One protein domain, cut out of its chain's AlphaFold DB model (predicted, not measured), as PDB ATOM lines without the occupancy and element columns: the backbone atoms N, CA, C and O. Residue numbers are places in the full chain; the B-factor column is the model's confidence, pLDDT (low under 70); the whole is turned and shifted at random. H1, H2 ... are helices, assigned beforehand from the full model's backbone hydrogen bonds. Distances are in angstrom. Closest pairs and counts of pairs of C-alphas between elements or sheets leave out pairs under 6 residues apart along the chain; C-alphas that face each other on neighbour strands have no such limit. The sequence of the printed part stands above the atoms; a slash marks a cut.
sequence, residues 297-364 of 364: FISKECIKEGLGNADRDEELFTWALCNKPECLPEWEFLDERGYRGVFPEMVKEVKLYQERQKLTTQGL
ATOM      1  N   PHE A 297     -22.349 -16.103  43.278       95.06
ATOM      2  CA  PHE A 297     -21.524 -16.867  42.363       95.06
ATOM      3  C   PHE A 297     -20.298 -17.409  43.095       95.06
ATOM      4  O   PHE A 297     -19.625 -16.657  43.802       95.06
ATOM      5  N   ILE A 298     -19.998 -18.689  42.873       96.56
ATOM      6  CA  ILE A 298     -18.822 -19.385  43.399       96.56
ATOM      7  C   ILE A 298     -17.997 -19.855  42.204       96.56
ATOM      8  O   ILE A 298     -18.515 -20.542  41.320       96.56
ATOM      9  N   SER A 299     -16.715 -19.490  42.157       97.19
ATOM     10  CA  SER A 299     -15.852 -19.915  41.053       97.19
ATOM     11  C   SER A 299     -15.424 -21.378  41.194       97.19
ATOM     12  O   SER A 299     -15.309 -21.910  42.303       97.19
ATOM     13  N   LYS A 300     -15.121 -22.016  40.056       97.31
ATOM     14  CA  LYS A 300     -14.553 -23.372  40.030       97.31
ATOM     15  C   LYS A 300     -13.244 -23.452  40.809       97.31
ATOM     16  O   LYS A 300     -12.971 -24.455  41.458       97.31
ATOM     17  N   GLU A 301     -12.444 -22.391  40.767       97.81
ATOM     18  CA  GLU A 301     -11.168 -22.284  41.469       97.81
ATOM     19  C   GLU A 301     -11.348 -22.339  42.989       97.81
ATOM     20  O   GLU A 301     -10.572 -23.020  43.650       97.81
ATOM     21  N   CYS A 302     -12.394 -21.712  43.545       97.25
ATOM     22  CA  CYS A 302     -12.661 -21.764  44.986       97.25
ATOM     23  C   CYS A 302     -13.002 -23.188  45.449       97.25
ATOM     24  O   CYS A 302     -12.430 -23.666  46.423       97.25
ATOM     25  N   ILE A 303     -13.876 -23.891  44.715       97.50
ATOM     26  CA  ILE A 303     -14.208 -25.298  44.999       97.50
ATOM     27  C   ILE A 303     -12.975 -26.191  44.819       97.50
ATOM     28  O   ILE A 303     -12.717 -27.073  45.632       97.50
ATOM     29  N   LYS A 304     -12.179 -25.952  43.770       96.88
ATOM     30  CA  LYS A 304     -10.935 -26.685  43.509       96.88
ATOM     31  C   LYS A 304      -9.918 -26.528  44.643       96.88
ATOM     32  O   LYS A 304      -9.250 -27.505  44.972       96.88
ATOM     33  N   GLU A 305      -9.782 -25.327  45.210       96.19
ATOM     34  CA  GLU A 305      -8.936 -25.071  46.383       96.19
ATOM     35  C   GLU A 305      -9.445 -25.840  47.609       96.19
ATOM     36  O   GLU A 305      -8.669 -26.601  48.185       96.19
ATOM     37  N   GLY A 306     -10.742 -25.749  47.928       95.75
ATOM     38  CA  GLY A 306     -11.345 -26.478  49.052       95.75
ATOM     39  C   GLY A 306     -11.171 -27.992  48.958       95.75
ATOM     40  O   GLY A 306     -10.668 -28.624  49.883       95.75
ATOM     41  N   LEU A 307     -11.469 -28.573  47.792       95.56
ATOM     42  CA  LEU A 307     -11.268 -30.004  47.528       95.56
ATOM     43  C   LEU A 307      -9.784 -30.410  47.456       95.56
ATOM     44  O   LEU A 307      -9.464 -31.602  47.465       95.56
ATOM     45  N   GLY A 308      -8.875 -29.441  47.323       93.19
ATOM     46  CA  GLY A 308      -7.432 -29.645  47.245       93.19
ATOM     47  C   GLY A 308      -6.723 -29.697  48.600       93.19
ATOM     48  O   GLY A 308      -5.533 -30.044  48.616       93.19
ATOM     49  N   ASN A 309      -7.421 -29.363  49.691       86.62
ATOM     50  CA  ASN A 309      -6.910 -29.438  51.059       86.62
ATOM     51  C   ASN A 309      -6.678 -30.901  51.490       86.62
ATOM     52  O   ASN A 309      -7.134 -31.842  50.840       86.62
ATOM     53  N   ALA A 310      -5.864 -31.102  52.535       64.88
ATOM     54  CA  ALA A 310      -5.292 -32.411  52.887       64.88
ATOM     55  C   ALA A 310      -6.342 -33.487  53.219       64.88
ATOM     56  O   ALA A 310      -6.106 -34.674  52.973       64.88
ATOM     57  N   ASP A 311      -7.501 -33.058  53.710       75.50
ATOM     58  CA  ASP A 311      -8.633 -33.913  54.015       75.50
ATOM     59  C   ASP A 311      -9.621 -33.822  52.855       75.50
ATOM     60  O   ASP A 311     -10.184 -32.768  52.578       75.50
ATOM     61  N   ARG A 312      -9.764 -34.927  52.118       76.75
ATOM     62  CA  ARG A 312     -10.697 -35.055  50.990       76.75
ATOM     63  C   ARG A 312     -12.120 -34.800  51.486       76.75
ATOM     64  O   ARG A 312     -12.760 -35.717  51.993       76.75
ATOM     65  N   ASP A 313     -12.563 -33.557  51.354       86.69
ATOM     66  CA  ASP A 313     -13.781 -33.037  51.961       86.69
ATOM     67  C   ASP A 313     -15.030 -33.575  51.247       86.69
ATOM     68  O   ASP A 313     -15.487 -33.045  50.227       86.69
ATOM     69  N   GLU A 314     -15.551 -34.695  51.760       93.88
ATOM     70  CA  GLU A 314     -16.767 -35.349  51.266       93.88
ATOM     71  C   GLU A 314     -17.973 -34.411  51.313       93.88
ATOM     72  O   GLU A 314     -18.814 -34.443  50.410       93.88
ATOM     73  N   GLU A 315     -18.058 -33.572  52.347       94.56
ATOM     74  CA  GLU A 315     -19.201 -32.694  52.570       94.56
ATOM     75  C   GLU A 315     -19.227 -31.588  51.515       94.56
ATOM     76  O   GLU A 315     -20.251 -31.399  50.851       94.56
ATOM     77  N   LEU A 316     -18.086 -30.929  51.268       96.25
ATOM     78  CA  LEU A 316     -17.968 -29.940  50.195       96.25
ATOM     79  C   LEU A 316     -18.216 -30.575  48.822       96.25
ATOM     80  O   LEU A 316     -18.918 -29.989  47.990       96.25
ATOM     81  N   PHE A 317     -17.668 -31.768  48.570       97.06
ATOM     82  CA  PHE A 317     -17.843 -32.439  47.283       97.06
ATOM     83  C   PHE A 317     -19.315 -32.795  47.033       97.06
ATOM     84  O   PHE A 317     -19.857 -32.501  45.963       97.06
ATOM     85  N   THR A 318     -19.983 -33.364  48.036       97.06
ATOM     86  CA  THR A 318     -21.408 -33.708  47.977       97.06
ATOM     87  C   THR A 318     -22.254 -32.459  47.780       97.06
ATOM     88  O   THR A 318     -23.115 -32.426  46.899       97.06
ATOM     89  N   TRP A 319     -21.969 -31.397  48.537       97.25
ATOM     90  CA  TRP A 319     -22.680 -30.133  48.409       97.25
ATOM     91  C   TRP A 319     -22.577 -29.565  46.989       97.25
ATOM     92  O   TRP A 319     -23.603 -29.224  46.394       97.25
ATOM     93  N   ALA A 320     -21.365 -29.500  46.427       97.31
ATOM     94  CA  ALA A 320     -21.134 -28.948  45.097       97.31
ATOM     95  C   ALA A 320     -21.816 -29.789  44.008       97.31
ATOM     96  O   ALA A 320     -22.454 -29.230  43.118       97.31
ATOM     97  N   LEU A 321     -21.754 -31.121  44.109       97.06
ATOM     98  CA  LEU A 321     -22.414 -32.032  43.172       97.06
ATOM     99  C   LEU A 321     -23.940 -31.866  43.170       97.06
ATOM    100  O   LEU A 321     -24.544 -31.808  42.099       97.06
ATOM    101  N   CYS A 322     -24.560 -31.750  44.346       96.88
ATOM    102  CA  CYS A 322     -26.014 -31.656  44.463       96.88
ATOM    103  C   CYS A 322     -26.572 -30.260  44.152       96.88
ATOM    104  O   CYS A 322     -27.679 -30.160  43.627       96.88
ATOM    105  N   ASN A 323     -25.844 -29.189  44.487       96.06
ATOM    106  CA  ASN A 323     -26.390 -27.827  44.440       96.06
ATOM    107  C   ASN A 323     -25.867 -26.988  43.271       96.06
ATOM    108  O   ASN A 323     -26.601 -26.137  42.766       96.06
ATOM    109  N   LYS A 324     -24.602 -27.179  42.874       96.00
ATOM    110  CA  LYS A 324     -23.888 -26.333  41.900       96.00
ATOM    111  C   LYS A 324     -22.877 -27.152  41.076       96.00
ATOM    112  O   LYS A 324     -21.676 -26.858  41.114       96.00
ATOM    113  N   PRO A 325     -23.305 -28.189  40.328       96.88
ATOM    114  CA  PRO A 325     -22.384 -29.064  39.600       96.88
ATOM    115  C   PRO A 325     -21.558 -28.322  38.534       96.88
ATOM    116  O   PRO A 325     -20.466 -28.757  38.172       96.88
ATOM    117  N   GLU A 326     -22.027 -27.170  38.048       96.12
ATOM    118  CA  GLU A 326     -21.279 -26.260  37.177       96.12
ATOM    119  C   GLU A 326     -20.022 -25.653  37.825       96.12
ATOM    120  O   GLU A 326     -19.099 -25.272  37.101       96.12
ATOM    121  N   CYS A 327     -19.953 -25.599  39.158       96.69
ATOM    122  CA  CYS A 327     -18.812 -25.088  39.921       96.69
ATOM    123  C   CYS A 327     -17.764 -26.171  40.230       96.69
ATOM    124  O   CYS A 327     -16.707 -25.854  40.773       96.69
ATOM    125  N   LEU A 328     -18.016 -27.440  39.896       97.50
ATOM    126  CA  LEU A 328     -17.042 -28.506  40.126       97.50
ATOM    127  C   LEU A 328     -15.826 -28.381  39.184       97.50
ATOM    128  O   LEU A 328     -15.987 -28.026  38.007       97.50
ATOM    129  N   PRO A 329     -14.607 -28.704  39.666       97.44
ATOM    130  CA  PRO A 329     -13.434 -28.820  38.804       97.44
ATOM    131  C   PRO A 329     -13.578 -30.005  37.836       97.44
ATOM    132  O   PRO A 329     -14.437 -30.872  38.004       97.44
ATOM    133  N   GLU A 330     -12.725 -30.056  36.812       98.00
ATOM    134  CA  GLU A 330     -12.694 -31.174  35.858       98.00
ATOM    135  C   GLU A 330     -12.495 -32.518  36.586       98.00
ATOM    136  O   GLU A 330     -11.730 -32.604  37.552       98.00
ATOM    137  N   TRP A 331     -13.193 -33.570  36.144       97.94
ATOM    138  CA  TRP A 331     -13.160 -34.877  36.813       97.94
ATOM    139  C   TRP A 331     -11.745 -35.477  36.874       97.94
ATOM    140  O   TRP A 331     -11.439 -36.220  37.806       97.94
ATOM    141  N   GLU A 332     -10.864 -35.124  35.935       97.75
ATOM    142  CA  GLU A 332      -9.450 -35.505  35.930       97.75
ATOM    143  C   GLU A 332      -8.710 -34.965  37.163       97.75
ATOM    144  O   GLU A 332      -7.944 -35.697  37.781       97.75
ATOM    145  N   PHE A 333      -8.995 -33.728  37.591       96.94
ATOM    146  CA  PHE A 333      -8.414 -33.168  38.816       96.94
ATOM    147  C   PHE A 333      -8.839 -33.967  40.054       96.94
ATOM    148  O   PHE A 333      -8.024 -34.228  40.939       96.94
ATOM    149  N   LEU A 334     -10.109 -34.377  40.120       96.75
ATOM    150  CA  LEU A 334     -10.618 -35.202  41.220       96.75
ATOM    151  C   LEU A 334      -9.920 -36.572  41.239       96.75
ATOM    152  O   LEU A 334      -9.554 -37.077  42.303       96.75
ATOM    153  N   ASP A 335      -9.690 -37.155  40.063       95.94
ATOM    154  CA  ASP A 335      -8.971 -38.419  39.904       95.94
ATOM    155  C   ASP A 335      -7.506 -38.312  40.357       95.94
ATOM    156  O   ASP A 335      -7.053 -39.109  41.179       95.94
ATOM    157  N   GLU A 336      -6.794 -37.271  39.914       96.00
ATOM    158  CA  GLU A 336      -5.412 -36.963  40.313       96.00
ATOM    159  C   GLU A 336      -5.269 -36.758  41.827       96.00
ATOM    160  O   GLU A 336      -4.271 -37.161  42.426       96.00
ATOM    161  N   ARG A 337      -6.282 -36.167  42.470       95.00
ATOM    162  CA  ARG A 337      -6.349 -36.000  43.930       95.00
ATOM    163  C   ARG A 337      -6.812 -37.259  44.673       95.00
ATOM    164  O   ARG A 337      -6.929 -37.245  45.897       95.00
ATOM    165  N   GLY A 338      -7.053 -38.361  43.964       94.69
ATOM    166  CA  GLY A 338      -7.407 -39.648  44.551       94.69
ATOM    167  C   GLY A 338      -8.852 -39.739  45.042       94.69
ATOM    168  O   GLY A 338      -9.155 -40.639  45.829       94.69
ATOM    169  N   TYR A 339      -9.750 -38.852  44.593       95.62
ATOM    170  CA  TYR A 339     -11.180 -38.944  44.912       95.62
ATOM    171  C   TYR A 339     -11.810 -40.182  44.282       95.62
ATOM    172  O   TYR A 339     -12.700 -40.760  44.887       95.62
ATOM    173  N   ARG A 340     -11.325 -40.678  43.132       95.81
ATOM    174  CA  ARG A 340     -11.857 -41.918  42.531       95.81
ATOM    175  C   ARG A 340     -11.717 -43.123  43.467       95.81
ATOM    176  O   ARG A 340     -12.576 -43.997  43.466       95.81
ATOM    177  N   GLY A 341     -10.645 -43.175  44.260       94.56
ATOM    178  CA  GLY A 341     -10.412 -44.269  45.204       94.56
ATOM    179  C   GLY A 341     -11.305 -44.219  46.447       94.56
ATOM    180  O   GLY A 341     -11.525 -45.257  47.058       94.56
ATOM    181  N   VAL A 342     -11.808 -43.034  46.813       94.94
ATOM    182  CA  VAL A 342     -12.617 -42.822  48.028       94.94
ATOM    183  C   VAL A 342     -14.105 -42.697  47.691       94.94
ATOM    184  O   VAL A 342     -14.936 -43.337  48.324       94.94
ATOM    185  N   PHE A 343     -14.429 -41.950  46.635       96.00
ATOM    186  CA  PHE A 343     -15.779 -41.613  46.180       96.00
ATOM    187  C   PHE A 343     -15.974 -41.941  44.682       96.00
ATOM    188  O   PHE A 343     -16.221 -41.046  43.865       96.00
ATOM    189  N   PRO A 344     -15.849 -43.219  44.267       96.81
ATOM    190  CA  PRO A 344     -15.860 -43.607  42.852       96.81
ATOM    191  C   PRO A 344     -17.149 -43.216  42.117       96.81
ATOM    192  O   PRO A 344     -17.086 -42.769  40.970       96.81
ATOM    193  N   GLU A 345     -18.308 -43.355  42.767       97.75
ATOM    194  CA  GLU A 345     -19.597 -43.033  42.144       97.75
ATOM    195  C   GLU A 345     -19.780 -41.525  41.946       97.75
ATOM    196  O   GLU A 345     -20.226 -41.111  40.878       97.75
ATOM    197  N   MET A 346     -19.340 -40.695  42.899       97.50
ATOM    198  CA  MET A 346     -19.401 -39.236  42.756       97.50
ATOM    199  C   MET A 346     -18.510 -38.760  41.607       97.50
ATOM    200  O   MET A 346     -18.963 -38.016  40.744       97.50
ATOM    201  N   VAL A 347     -17.259 -39.235  41.519       97.88
ATOM    202  CA  VAL A 347     -16.348 -38.860  40.415       97.88
ATOM    203  C   VAL A 347     -16.908 -39.285  39.054       97.88
ATOM    204  O   VAL A 347     -16.823 -38.538  38.076       97.88
ATOM    205  N   LYS A 348     -17.520 -40.470  38.980       98.06
ATOM    206  CA  LYS A 348     -18.212 -40.942  37.776       98.06
ATOM    207  C   LYS A 348     -19.394 -40.040  37.415       98.06
ATOM    208  O   LYS A 348     -19.584 -39.753  36.235       98.06
ATOM    209  N   GLU A 349     -20.157 -39.571  38.396       98.06
ATOM    210  CA  GLU A 349     -21.260 -38.636  38.177       98.06
ATOM    211  C   GLU A 349     -20.773 -37.287  37.631       98.06
ATOM    212  O   GLU A 349     -21.315 -36.811  36.629       98.06
ATOM    213  N   VAL A 350     -19.695 -36.727  38.198       97.88
ATOM    214  CA  VAL A 350     -19.057 -35.500  37.685       97.88
ATOM    215  C   VAL A 350     -18.633 -35.670  36.232       97.88
ATOM    216  O   VAL A 350     -18.944 -34.825  35.390       97.88
ATOM    217  N   LYS A 351     -17.970 -36.787  35.916       98.31
ATOM    218  CA  LYS A 351     -17.540 -37.094  34.551       98.31
ATOM    219  C   LYS A 351     -18.725 -37.118  33.585       98.31
ATOM    220  O   LYS A 351     -18.701 -36.433  32.565       98.31
ATOM    221  N   LEU A 352     -19.780 -37.857  33.930       98.06
ATOM    222  CA  LEU A 352     -20.987 -37.948  33.106       98.06
ATOM    223  C   LEU A 352     -21.667 -36.582  32.933       98.06
ATOM    224  O   LEU A 352     -22.168 -36.276  31.852       98.06
ATOM    225  N   TYR A 353     -21.699 -35.755  33.979       97.62
ATOM    226  CA  TYR A 353     -22.225 -34.393  33.905       97.62
ATOM    227  C   TYR A 353     -21.423 -33.525  32.925       97.62
ATOM    228  O   TYR A 353     -22.004 -32.909  32.030       97.62
ATOM    229  N   GLN A 354     -20.096 -33.518  33.044       97.50
ATOM    230  CA  GLN A 354     -19.214 -32.711  32.198       97.50
ATOM    231  C   GLN A 354     -19.234 -33.166  30.731       97.50
ATOM    232  O   GLN A 354     -19.223 -32.328  29.831       97.50
ATOM    233  N   GLU A 355     -19.323 -34.473  30.470       97.44
ATOM    234  CA  GLU A 355     -19.495 -35.016  29.116       97.44
ATOM    235  C   GLU A 355     -20.809 -34.546  28.473       97.44
ATOM    236  O   GLU A 355     -20.802 -34.114  27.318       97.44
ATOM    237  N   ARG A 356     -21.922 -34.529  29.224       97.12
ATOM    238  CA  ARG A 356     -23.201 -33.984  28.733       97.12
ATOM    239  C   ARG A 356     -23.101 -32.498  28.386       97.12
ATOM    240  O   ARG A 356     -23.545 -32.100  27.315       97.12
ATOM    241  N   GLN A 357     -22.477 -31.693  29.249       96.31
ATOM    242  CA  GLN A 357     -22.301 -30.253  29.010       96.31
ATOM    243  C   GLN A 357     -21.444 -29.963  27.765       96.31
ATOM    244  O   GLN A 357     -21.736 -29.032  27.007       96.31
ATOM    245  N   LYS A 358     -20.407 -30.777  27.515       96.12
ATOM    246  CA  LYS A 358     -19.561 -30.672  26.312       96.12
ATOM    247  C   LYS A 358     -20.365 -30.909  25.030       96.12
ATOM    248  O   LYS A 358     -20.207 -30.135  24.089       96.12
ATOM    249  N   LEU A 359     -21.253 -31.906  25.013       96.19
ATOM    250  CA  LEU A 359     -22.143 -32.169  23.873       96.19
ATOM    251  C   LEU A 359     -23.100 -30.994  23.631       96.19
ATOM    252  O   LEU A 359     -23.118 -30.433  22.537       96.19
ATOM    253  N   THR A 360     -23.767 -30.520  24.691       95.56
ATOM    254  CA  THR A 360     -24.697 -29.381  24.606       95.56
ATOM    255  C   THR A 360     -24.025 -28.115  24.066       95.56
ATOM    256  O   THR A 360     -24.603 -27.406  23.245       95.56
ATOM    257  N   THR A 361     -22.781 -27.840  24.471       94.25
ATOM    258  CA  THR A 361     -22.028 -26.659  24.008       94.25
ATOM    259  C   THR A 361     -21.612 -26.768  22.535       94.25
ATOM    260  O   THR A 361     -21.447 -25.754  21.860       94.25
ATOM    261  N   GLN A 362     -21.461 -27.988  22.011       92.69
ATOM    262  CA  GLN A 362     -21.098 -28.249  20.615       92.69
ATOM    263  C   GLN A 362     -22.305 -28.253  19.662       92.69
ATOM    264  O   GLN A 362     -22.116 -28.398  18.455       92.69
ATOM    265  N   GLY A 363     -23.527 -28.070  20.176       86.81
ATOM    266  CA  GLY A 363     -24.752 -28.132  19.372       86.81
ATOM    267  C   GLY A 363     -25.062 -29.536  18.839       86.81
ATOM    268  O   GLY A 363     -25.780 -29.657  17.846       86.81
ATOM    269  N   LEU A 364     -24.488 -30.564  19.476       57.12
ATOM    270  CA  LEU A 364     -24.781 -31.985  19.285       57.12
ATOM    271  C   LEU A 364     -25.761 -32.438  20.370       57.12
ATOM    272  O   LEU A 364     -26.689 -33.200  20.019       57.12
TER     273      LEU A 364
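This is residues 297 to 364 of the 364 residues of an uncharacterized protein of Paramicrosporidium saccamoebae (UniProt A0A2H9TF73). A helical hairpin of H1 and H2 lies beside the first half of the long helix H5, with H2 on the side toward H5 and H1 beyond it; the short helix H3 packs on much the same stretch of H5, residues 347 to 354, and the very short H4 makes the turn between H3 and H5. The far end of H5 and the residues after it, 358 to 363, stick out as an arm. The printed part has 68 residues with five named helices, in the order H1, H2, H3, H4, H5, and no named strand; its class is all helix. It is compact, with a radius of gyration of the C-alphas of 11.8 A, and the C-alphas span 39 by 28 by 19 A.

H1, residues 300 to 306, and H2, residues 314 to 323, form a helical hairpin. They only just touch, with 3 pairs of C-alphas within 8 A, the closest being those of Gly 306 and Leu 316 at 7.6 A. They run opposite ways at a shallow tilt of 24 degrees. H3, residues 331 to 336, is apart from H2, and only just apart from H1, with closest C-alphas 8.4 A apart. H4, residues 339 to 342, is close to H3 but not clearly touching, with the closest C-alphas, those of Leu 334 and Arg 340, 7.0 A apart. H5, residues 344 to 361, is the hub, touching three other helices. It touches H4 only at the corner by their link, and only just, with 3 pairs of C-alphas within 8 A; the closest are those of Arg 340 and Val 347, at 5.8 A. With residues 347 to 354 alone it touches H3, opposite ways at a steep tilt of 40 degrees; the closest C-alphas, those of Trp 331 and Lys 351, are 5.4 A apart. With residues 346 to 350 alone it only just touches H2, with 3 pairs of C-alphas within 8 A, the closest being those of Leu 321 and Val 350 at 7.3 A. H2 and H5 run the same way at a shallow tilt of 32 degrees, only just short of steep. The helix packing is only just mostly aligned, with 2 of 3 pairs at a shallow tilt. In H1, H2, H3 and H5 every O i to N i+4 pair is within hydrogen-bond range; H4 is too short for such a pair.

H1 begins at C-alpha 300, (-14.553, -23.372, 40.030), and is 10.1 A long. H2 is 14.0 A long. H5 runs 26.1 A from C-alpha 344, (-15.860, -43.607, 42.852), to C-alpha 361, (-22.028, -26.659, 24.008).

The C-alphas farthest apart are those of Ala 310 and Gly 363, 39.0 A. The printed part has no cut, and no link is long. Residues 310 and 364, the latter the chain's last, have pLDDT under 70.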